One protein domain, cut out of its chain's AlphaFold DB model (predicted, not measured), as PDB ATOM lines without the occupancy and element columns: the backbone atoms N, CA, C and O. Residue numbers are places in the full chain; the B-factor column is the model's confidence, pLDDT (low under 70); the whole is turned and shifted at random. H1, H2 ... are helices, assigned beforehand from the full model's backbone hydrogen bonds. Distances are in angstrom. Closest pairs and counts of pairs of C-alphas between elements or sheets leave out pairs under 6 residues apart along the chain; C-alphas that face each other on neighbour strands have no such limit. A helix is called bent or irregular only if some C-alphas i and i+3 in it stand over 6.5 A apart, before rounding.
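Overview. This is residues 8 to 78 of the 126 residues of the protein "uncharacterized protein LOC110771843" of Prunus avium (UniProt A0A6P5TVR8). Two long helices, H1 and H4, run nearly antiparallel and overlap only in part, making the long axis, while the shorter H2 and H3 fill one side: H2 packs on H1, and H3 lies near H2 and H4, away from H1. The printed part has 71 residues with four named helices, in the order H1, H2, H3, H4, and no named strand; the class is all helix. It is compact, with a radius of gyration of the C-alphas of 12.5 A, and elongated, spanning 44 by 25 by 19 A.

Arrangement. H1, residues 8 to 23, and H2, residues 30 to 39, form a helical hairpin. With residues 11 to 18 alone H1 touches H2, closest at the C-alphas of Met 14 and Phe 37, 6.2 A apart. They run opposite ways at a tilt of 35.0 degrees, only just steep. H3, residues 43 to 54, is close to but not clearly touching H2; their closest C-alphas, of Val 38 and Val 49, are 6.8 A apart. H1 and H3 are apart. H4, residues 61 to 77, touches residues 8 to 15 of H1 alone, closest at the C-alphas of His 8 and Val 69, 6.0 A, at a shallow tilt of 15 degrees, opposite ways. H1, H2 and H4 form a bundle, three helices side by side. H3 and H4 are close but not clearly touching, at a steep tilt of 53 degrees; the C-alphas of Phe 48 and Cys 68, their closest, are 7.7 A apart. In H1, H2 and H4 every O i to N i+4 pair is within hydrogen-bond range; in H3, 6 of 8 are.

Along the chain. H1 begins at C-alpha 8 (152.788, 137.599, 223.667) and measures 22.7 A. H2 measures 14.3 A. H3, 17.0 A, is irregular: C-alphas 44 and 47 are 7.7 A apart. H4, 24.5 A, ends at C-alpha 77 (146.347, 134.659, 208.555).

Size, cuts and confidence. The C-alphas farthest apart, of Asn 25 and Gly 78, are 43.7 A apart. The printed part has no cut. The link from H2 to H3 is tight, the other two are short. The pLDDT is under 70 at residues 56 to 58 and 76 to 78.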
ATOM      1  N   HIS A   8     152.591 136.324 222.980       94.69
ATOM      2  CA  HIS A   8     152.788 137.599 223.667       94.69
ATOM      3  C   HIS A   8     152.801 137.444 225.195       94.69
ATOM      4  O   HIS A   8     153.728 137.899 225.861       94.69
ATOM      5  N   GLN A   9     151.789 136.768 225.750       95.06
ATOM      6  CA  GLN A   9     151.654 136.585 227.199       95.06
ATOM      7  C   GLN A   9     152.779 135.707 227.756       95.06
ATOM      8  O   GLN A   9     153.384 136.035 228.775       95.06
ATOM      9  N   HIS A  10     153.096 134.613 227.057       95.44
ATOM     10  CA  HIS A  10     154.203 133.735 227.439       95.44
ATOM     11  C   HIS A  10     155.553 134.461 227.372       95.44
ATOM     12  O   HIS A  10     156.337 134.389 228.314       95.44
ATOM     13  N   GLY A  11     155.806 135.221 226.306       94.75
ATOM     14  CA  GLY A  11     157.050 135.965 226.131       94.75
ATOM     15  C   GLY A  11     157.271 137.033 227.203       94.75
ATOM     16  O   GLY A  11     158.350 137.087 227.787       94.75
ATOM     17  N   LEU A  12     156.248 137.823 227.548       96.62
ATOM     18  CA  LEU A  12     156.353 138.783 228.658       96.62
ATOM     19  C   LEU A  12     156.669 138.093 229.990       96.62
ATOM     20  O   LEU A  12     157.499 138.581 230.758       96.62
ATOM     21  N   LYS A  13     156.051 136.933 230.251       96.19
ATOM     22  CA  LYS A  13     156.345 136.138 231.448       96.19
ATOM     23  C   LYS A  13     157.811 135.700 231.483       96.19
ATOM     24  O   LYS A  13     158.443 135.825 232.526       96.19
ATOM     25  N   MET A  14     158.356 135.222 230.365       96.25
ATOM     26  CA  MET A  14     159.760 134.803 230.288       96.25
ATOM     27  C   MET A  14     160.732 135.968 230.469       96.25
ATOM     28  O   MET A  14     161.713 135.815 231.185       96.25
ATOM     29  N   ILE A  15     160.439 137.136 229.887       95.06
ATOM     30  CA  ILE A  15     161.250 138.349 230.076       95.06
ATOM     31  C   ILE A  15     161.326 138.712 231.555       95.06
ATOM     32  O   ILE A  15     162.424 138.848 232.085       95.06
ATOM     33  N   ARG A  16     160.175 138.770 232.235       95.94
ATOM     34  CA  ARG A  16     160.123 139.075 233.668       95.94
ATOM     35  C   ARG A  16     160.917 138.067 234.499       95.94
ATOM     36  O   ARG A  16     161.634 138.465 235.407       95.94
ATOM     37  N   LEU A  17     160.791 136.771 234.205       94.69
ATOM     38  CA  LEU A  17     161.533 135.727 234.921       94.69
ATOM     39  C   LEU A  17     163.047 135.868 234.723       94.69
ATOM     40  O   LEU A  17     163.796 135.730 235.683       94.69
ATOM     41  N   ILE A  18     163.490 136.174 233.504       93.50
ATOM     42  CA  ILE A  18     164.904 136.412 233.195       93.50
ATOM     43  C   ILE A  18     165.425 137.649 233.937       93.50
ATOM     44  O   ILE A  18     166.477 137.574 234.557       93.50
ATOM     45  N   GLU A  19     164.676 138.752 233.946       92.69
ATOM     46  CA  GLU A  19     165.043 139.967 234.690       92.69
ATOM     47  C   GLU A  19     165.124 139.707 236.201       92.69
ATOM     48  O   GLU A  19     166.026 140.196 236.881       92.69
ATOM     49  N   GLN A  20     164.210 138.892 236.739       93.44
ATOM     50  CA  GLN A  20     164.268 138.462 238.135       93.44
ATOM     51  C   GLN A  20     165.516 137.618 238.409       93.44
ATOM     52  O   GLN A  20     166.172 137.843 239.421       93.44
ATOM     53  N   LEU A  21     165.882 136.694 237.516       90.38
ATOM     54  CA  LEU A  21     167.114 135.908 237.643       90.38
ATOM     55  C   LEU A  21     168.364 136.796 237.606       90.38
ATOM     56  O   LEU A  21     169.225 136.659 238.473       90.38
ATOM     57  N   GLU A  22     168.424 137.749 236.672       90.75
ATOM     58  CA  GLU A  22     169.511 138.733 236.561       90.75
ATOM     59  C   GLU A  22     169.641 139.578 237.847       90.75
ATOM     60  O   GLU A  22     170.749 139.889 238.280       90.75
ATOM     61  N   SER A  23     168.519 139.900 238.506       90.25
ATOM     62  CA  SER A  23     168.502 140.678 239.755       90.25
ATOM     63  C   SER A  23     168.987 139.920 240.998       90.25
ATOM     64  O   SER A  23     169.361 140.549 241.986       90.25
ATOM     65  N   LEU A  24     169.019 138.582 240.970       89.56
ATOM     66  CA  LEU A  24     169.414 137.735 242.107       89.56
ATOM     67  C   LEU A  24     170.944 137.579 242.241       89.56
ATOM     68  O   LEU A  24     171.425 136.562 242.735       89.56
ATOM     69  N   ASN A  25     171.719 138.577 241.805       78.12
ATOM     70  CA  ASN A  25     173.190 138.562 241.741       78.12
ATOM     71  C   ASN A  25     173.790 137.445 240.865       78.12
ATOM     72  O   ASN A  25     174.969 137.116 241.005       78.12
ATOM     73  N   SER A  26     173.015 136.883 239.936       74.38
ATOM     74  CA  SER A  26     173.529 135.992 238.895       74.38
ATOM     75  C   SER A  26     173.454 136.724 237.555       74.38
ATOM     76  O   SER A  26     172.401 136.705 236.915       74.38
ATOM     77  N   PRO A  27     174.523 137.431 237.135       77.94
ATOM     78  CA  PRO A  27     174.542 138.056 235.824       77.94
ATOM     79  C   PRO A  27     174.427 136.958 234.772       77.94
ATOM     80  O   PRO A  27     175.332 136.143 234.585       77.94
ATOM     81  N   LEU A  28     173.271 136.917 234.120       87.06
ATOM     82  CA  LEU A  28     173.025 135.992 233.038       87.06
ATOM     83  C   LEU A  28     173.742 136.525 231.804       87.06
ATOM     84  O   LEU A  28     173.555 137.684 231.426       87.06
ATOM     85  N   ASP A  29     174.564 135.687 231.176       88.56
ATOM     86  CA  ASP A  29     175.138 136.046 229.887       88.56
ATOM     87  C   ASP A  29     174.011 136.399 228.903       88.56
ATOM     88  O   ASP A  29     172.959 135.752 228.872       88.56
ATOM     89  N   ARG A  30     174.211 137.449 228.102       85.62
ATOM     90  CA  ARG A  30     173.164 137.972 227.214       85.62
ATOM     91  C   ARG A  30     172.695 136.925 226.201       85.62
ATOM     92  O   ARG A  30     171.508 136.907 225.858       85.62
ATOM     93  N   ASN A  31     173.596 136.056 225.741       88.38
ATOM     94  CA  ASN A  31     173.239 134.978 224.828       88.38
ATOM     95  C   ASN A  31     172.465 133.903 225.579       88.38
ATOM     96  O   ASN A  31     171.374 133.555 225.149       88.38
ATOM     97  N   LEU A  32     172.927 133.508 226.768       89.94
ATOM     98  CA  LEU A  32     172.213 132.542 227.605       89.94
ATOM     99  C   LEU A  32     170.783 132.999 227.953       89.94
ATOM    100  O   LEU A  32     169.837 132.214 227.893       89.94
ATOM    101  N   ALA A  33     170.594 134.282 228.264       91.44
ATOM    102  CA  ALA A  33     169.277 134.870 228.498       91.44
ATOM    103  C   ALA A  33     168.355 134.741 227.276       91.44
ATOM    104  O   ALA A  33     167.157 134.468 227.395       91.44
ATOM    105  N   THR A  34     168.923 134.946 226.093       91.44
ATOM    106  CA  THR A  34     168.210 134.841 224.821       91.44
ATOM    107  C   THR A  34     167.904 133.385 224.483       91.44
ATOM    108  O   THR A  34     166.776 133.080 224.100       91.44
ATOM    109  N   ASP A  35     168.843 132.474 224.723       91.19
ATOM    110  CA  ASP A  35     168.676 131.038 224.514       91.19
ATOM    111  C   ASP A  35     167.556 130.480 225.393       91.19
ATOM    112  O   ASP A  35     166.674 129.779 224.899       91.19
ATOM    113  N   ILE A  36     167.511 130.861 226.675       92.94
ATOM    114  CA  ILE A  36     166.420 130.489 227.590       92.94
ATOM    115  C   ILE A  36     165.074 131.004 227.070       92.94
ATOM    116  O   ILE A  36     164.066 130.292 227.117       92.94
ATOM    117  N   PHE A  37     165.036 132.234 226.554       93.88
ATOM    118  CA  PHE A  37     163.818 132.808 225.991       93.88
ATOM    119  C   PHE A  37     163.345 132.031 224.752       93.88
ATOM    120  O   PHE A  37     162.179 131.635 224.692       93.88
ATOM    121  N   VAL A  38     164.242 131.760 223.801       92.44
ATOM    122  CA  VAL A  38     163.948 131.036 222.552       92.44
ATOM    123  C   VAL A  38     163.552 129.583 222.829       92.44
ATOM    124  O   VAL A  38     162.554 129.107 222.286       92.44
ATOM    125  N   ALA A  39     164.266 128.894 223.723       92.25
ATOM    126  CA  ALA A  39     163.991 127.509 224.112       92.25
ATOM    127  C   ALA A  39     162.644 127.334 224.833       92.25
ATOM    128  O   ALA A  39     162.102 126.233 224.899       92.25
ATOM    129  N   SER A  40     162.070 128.414 225.371       93.81
ATOM    130  CA  SER A  40     160.782 128.365 226.071       93.81
ATOM    131  C   SER A  40     159.566 128.225 225.142       93.81
ATOM    132  O   SER A  40     158.446 127.965 225.615       93.81
ATOM    133  N   PHE A  41     159.748 128.435 223.836       91.75
ATOM    134  CA  PHE A  41     158.677 128.360 222.851       91.75
ATOM    135  C   PHE A  41     158.263 126.919 222.548       91.75
ATOM    136  O   PHE A  41     159.008 125.972 222.758       91.75
ATOM    137  N   SER A  42     157.018 126.738 222.099       91.81
ATOM    138  CA  SER A  42     156.528 125.427 221.658       91.81
ATOM    139  C   SER A  42     157.050 125.084 220.266       91.81
ATOM    140  O   SER A  42     157.313 125.983 219.470       91.81
ATOM    141  N   ASP A  43     157.047 123.797 219.913       90.62
ATOM    142  CA  ASP A  43     157.497 123.295 218.602       90.62
ATOM    143  C   ASP A  43     156.806 123.951 217.398       90.62
ATOM    144  O   ASP A  43     157.356 123.992 216.300       90.62
ATOM    145  N   SER A  44     155.619 124.538 217.587       89.19
ATOM    146  CA  SER A  44     154.948 125.354 216.566       89.19
ATOM    147  C   SER A  44     155.751 126.587 216.119       89.19
ATOM    148  O   SER A  44     155.441 127.162 215.083       89.19
ATOM    149  N   PHE A  45     156.758 127.006 216.889       91.31
ATOM    150  CA  PHE A  45     157.695 128.082 216.561       91.31
ATOM    151  C   PHE A  45     159.048 127.563 216.045       91.31
ATOM    152  O   PHE A  45     159.940 128.367 215.803       91.31
ATOM    153  N   SER A  46     159.219 126.258 215.817       90.38
ATOM    154  CA  SER A  46     160.471 125.660 215.309       90.38
ATOM    155  C   SER A  46     161.048 126.375 214.080       90.38
ATOM    156  O   SER A  46     162.233 126.700 214.062       90.38
ATOM    157  N   GLN A  47     160.212 126.715 213.093       89.81
ATOM    158  CA  GLN A  47     160.632 127.474 211.905       89.81
ATOM    159  C   GLN A  47     161.207 128.854 212.268       89.81
ATOM    160  O   GLN A  47     162.192 129.306 211.687       89.81
ATOM    161  N   PHE A  48     160.592 129.534 213.239       90.75
ATOM    162  CA  PHE A  48     161.073 130.819 213.737       90.75
ATOM    163  C   PHE A  48     162.428 130.663 214.434       90.75
ATOM    164  O   PHE A  48     163.347 131.421 214.137       90.75
ATOM    165  N   VAL A  49     162.566 129.655 215.301       90.88
ATOM    166  CA  VAL A  49     163.816 129.349 216.016       90.88
ATOM    167  C   VAL A  49     164.951 129.058 215.034       90.88
ATOM    168  O   VAL A  49     166.029 129.633 215.150       90.88
ATOM    169  N   MET A  50     164.702 128.226 214.020       91.00
ATOM    170  CA  MET A  50     165.688 127.910 212.984       91.00
ATOM    171  C   MET A  50     166.153 129.177 212.250       91.00
ATOM    172  O   MET A  50     167.352 129.411 212.119       91.00
ATOM    173  N   ASN A  51     165.215 130.025 211.823       89.88
ATOM    174  CA  ASN A  51     165.533 131.275 211.131       89.88
ATOM    175  C   ASN A  51     166.310 132.256 212.019       89.88
ATOM    176  O   ASN A  51     167.254 132.893 211.552       89.88
ATOM    177  N   TYR A  52     165.931 132.360 213.292       89.00
ATOM    178  CA  TYR A  52     166.610 133.204 214.267       89.00
ATOM    179  C   TYR A  52     168.072 132.775 214.463       89.00
ATOM    180  O   TYR A  52     168.982 133.595 214.332       89.00
ATOM    181  N   ASN A  53     168.291 131.473 214.669       87.88
ATOM    182  CA  ASN A  53     169.618 130.897 214.884       87.88
ATOM    183  C   ASN A  53     170.518 131.046 213.646       87.88
ATOM    184  O   ASN A  53     171.693 131.388 213.771       87.88
ATOM    185  N   MET A  54     169.972 130.839 212.442       86.50
ATOM    186  CA  MET A  54     170.731 130.997 211.192       86.50
ATOM    187  C   MET A  54     171.093 132.456 210.897       86.50
ATOM    188  O   MET A  54     172.157 132.727 210.344       86.50
ATOM    189  N   GLY A  55     170.225 133.399 211.266       80.62
ATOM    190  CA  GLY A  55     170.431 134.819 210.997       80.62
ATOM    191  C   GLY A  55     171.492 135.493 211.871       80.62
ATOM    192  O   GLY A  55     171.815 136.647 211.603       80.62
ATOM    193  N   LYS A  56     172.018 134.817 212.911       69.12
ATOM    194  CA  LYS A  56     172.896 135.412 213.947       69.12
ATOM    195  C   LYS A  56     172.351 136.748 214.475       69.12
ATOM    196  O   LYS A  56     173.084 137.717 214.665       69.12
ATOM    197  N   MET A  57     171.035 136.814 214.641       67.88
ATOM    198  CA  MET A  57     170.336 138.061 214.913       67.88
ATOM    199  C   MET A  57     170.412 138.387 216.403       67.88
ATOM    200  O   MET A  57     169.580 137.947 217.194       67.88
ATOM    201  N   GLU A  58     171.398 139.176 216.816       68.81
ATOM    202  CA  GLU A  58     171.421 139.683 218.185       68.81
ATOM    203  C   GLU A  58     170.338 140.748 218.384       68.81
ATOM    204  O   GLU A  58     170.398 141.858 217.848       68.81
ATOM    205  N   HIS A  59     169.336 140.425 219.196       79.12
ATOM    206  CA  HIS A  59     168.207 141.302 219.475       79.12
ATOM    207  C   HIS A  59     167.936 141.375 220.969       79.12
ATOM    208  O   HIS A  59     168.113 140.408 221.704       79.12
ATOM    209  N   THR A  60     167.455 142.526 221.431       87.44
ATOM    210  CA  THR A  60     166.889 142.631 222.777       87.44
ATOM    211  C   THR A  60     165.667 141.717 222.884       87.44
ATOM    212  O   THR A  60     164.894 141.604 221.931       87.44
ATOM    213  N   ARG A  61     165.432 141.120 224.059       88.19
ATOM    214  CA  ARG A  61     164.297 140.210 224.308       88.19
ATOM    215  C   ARG A  61     162.938 140.801 223.890       88.19
ATOM    216  O   ARG A  61     162.096 140.091 223.351       88.19
ATOM    217  N   LEU A  62     162.749 142.116 224.042       91.69
ATOM    218  CA  LEU A  62     161.551 142.838 223.583       91.69
ATOM    219  C   LEU A  62     161.406 142.874 222.054       91.69
ATOM    220  O   LEU A  62     160.309 142.702 221.524       91.69
ATOM    221  N   VAL A  63     162.509 143.077 221.332       91.50
ATOM    222  CA  VAL A  63     162.517 143.044 219.863       91.50
ATOM    223  C   VAL A  63     162.191 141.631 219.388       91.50
ATOM    224  O   VAL A  63     161.334 141.455 218.523       91.50
ATOM    225  N   LEU A  64     162.799 140.624 220.017       92.12
ATOM    226  CA  LEU A  64     162.538 139.223 219.715       92.12
ATOM    227  C   LEU A  64     161.073 138.839 219.974       92.12
ATOM    228  O   LEU A  64     160.450 138.175 219.145       92.12
ATOM    229  N   LEU A  65     160.483 139.324 221.070       94.19
ATOM    230  CA  LEU A  65     159.059 139.155 221.362       94.19
ATOM    231  C   LEU A  65     158.173 139.763 220.265       94.19
ATOM    232  O   LEU A  65     157.237 139.112 219.800       94.19
ATOM    233  N   ASN A  66     158.474 140.980 219.810       93.31
ATOM    234  CA  ASN A  66     157.715 141.627 218.737       93.31
ATOM    235  C   ASN A  66     157.779 140.840 217.421       93.31
ATOM    236  O   ASN A  66     156.772 140.730 216.711       93.31
ATOM    237  N   MET A  67     158.935 140.246 217.113       92.62
ATOM    238  CA  MET A  67     159.072 139.345 215.970       92.62
ATOM    239  C   MET A  67     158.184 138.112 216.138       92.62
ATOM    240  O   MET A  67     157.387 137.829 215.248       92.62
ATOM    241  N   CYS A  68     158.220 137.458 217.304       91.81
ATOM    242  CA  CYS A  68     157.372 136.299 217.599       91.81
ATOM    243  C   CYS A  68     155.880 136.616 217.429       91.81
ATOM    244  O   CYS A  68     155.147 135.849 216.806       91.81
ATOM    245  N   VAL A  69     155.421 137.764 217.941       93.25
ATOM    246  CA  VAL A  69     154.022 138.213 217.817       93.25
ATOM    247  C   VAL A  69     153.641 138.459 216.359       93.25
ATOM    248  O   VAL A  69     152.524 138.147 215.940       93.25
ATOM    249  N   THR A  70     154.559 139.008 215.565       91.50
ATOM    250  CA  THR A  70     154.347 139.204 214.127       91.50
ATOM    251  C   THR A  70     154.228 137.860 213.416       91.50
ATOM    252  O   THR A  70     153.281 137.656 212.655       91.50
ATOM    253  N   THR A  71     155.112 136.909 213.730       88.44
ATOM    254  CA  THR A  71     155.070 135.553 213.174       88.44
ATOM    255  C   THR A  71     153.778 134.820 213.562       88.44
ATOM    256  O   THR A  71     153.125 134.217 212.710       88.44
ATOM    257  N   GLU A  72     153.325 134.940 214.814       89.75
ATOM    258  CA  GLU A  72     152.057 134.359 215.276       89.75
ATOM    259  C   GLU A  72     150.858 134.875 214.461       89.75
ATOM    260  O   GLU A  72     149.985 134.105 214.052       89.75
ATOM    261  N   LYS A  73     150.827 136.181 214.170       87.88
ATOM    262  CA  LYS A  73     149.785 136.795 213.332       87.88
ATOM    263  C   LYS A  73     149.849 136.300 211.888       87.88
ATOM    264  O   LYS A  73     148.801 136.064 211.288       87.88
ATOM    265  N   THR A  74     151.049 136.112 211.333       81.56
ATOM    266  CA  THR A  74     151.199 135.556 209.979       81.56
ATOM    267  C   THR A  74     150.741 134.103 209.894       81.56
ATOM    268  O   THR A  74     150.083 133.751 208.920       81.56
ATOM    269  N   PHE A  75     150.964 133.289 210.935       71.38
ATOM    270  CA  PHE A  75     150.447 131.917 210.986       71.38
ATOM    271  C   PHE A  75     148.917 131.875 211.020       71.38
ATOM    272  O   PHE A  75     148.307 131.095 210.297       71.38
ATOM    273  N   LYS A  76     148.277 132.749 211.808       64.44
ATOM    274  CA  LYS A  76     146.806 132.812 211.908       64.44
ATOM    275  C   LYS A  76     146.134 133.317 210.629       64.44
ATOM    276  O   LYS A  76     144.988 132.974 210.363       64.44
ATOM    277  N   ARG A  77     146.835 134.134 209.839       59.25
ATOM    278  CA  ARG A  77     146.347 134.659 208.555       59.25
ATOM    279  C   ARG A  77     146.651 133.726 207.374       59.25
ATOM    280  O   ARG A  77     146.028 133.856 206.328       59.25
ATOM    281  N   GLY A  78     147.599 132.807 207.540       49.97
ATOM    282  CA  GLY A  78     148.171 131.974 206.486       49.97
ATOM    283  C   GLY A  78     147.578 130.573 206.386       49.97
ATOM    284  O   GLY A  78     148.332 129.609 206.345       49.97
TER     285      GLY A  78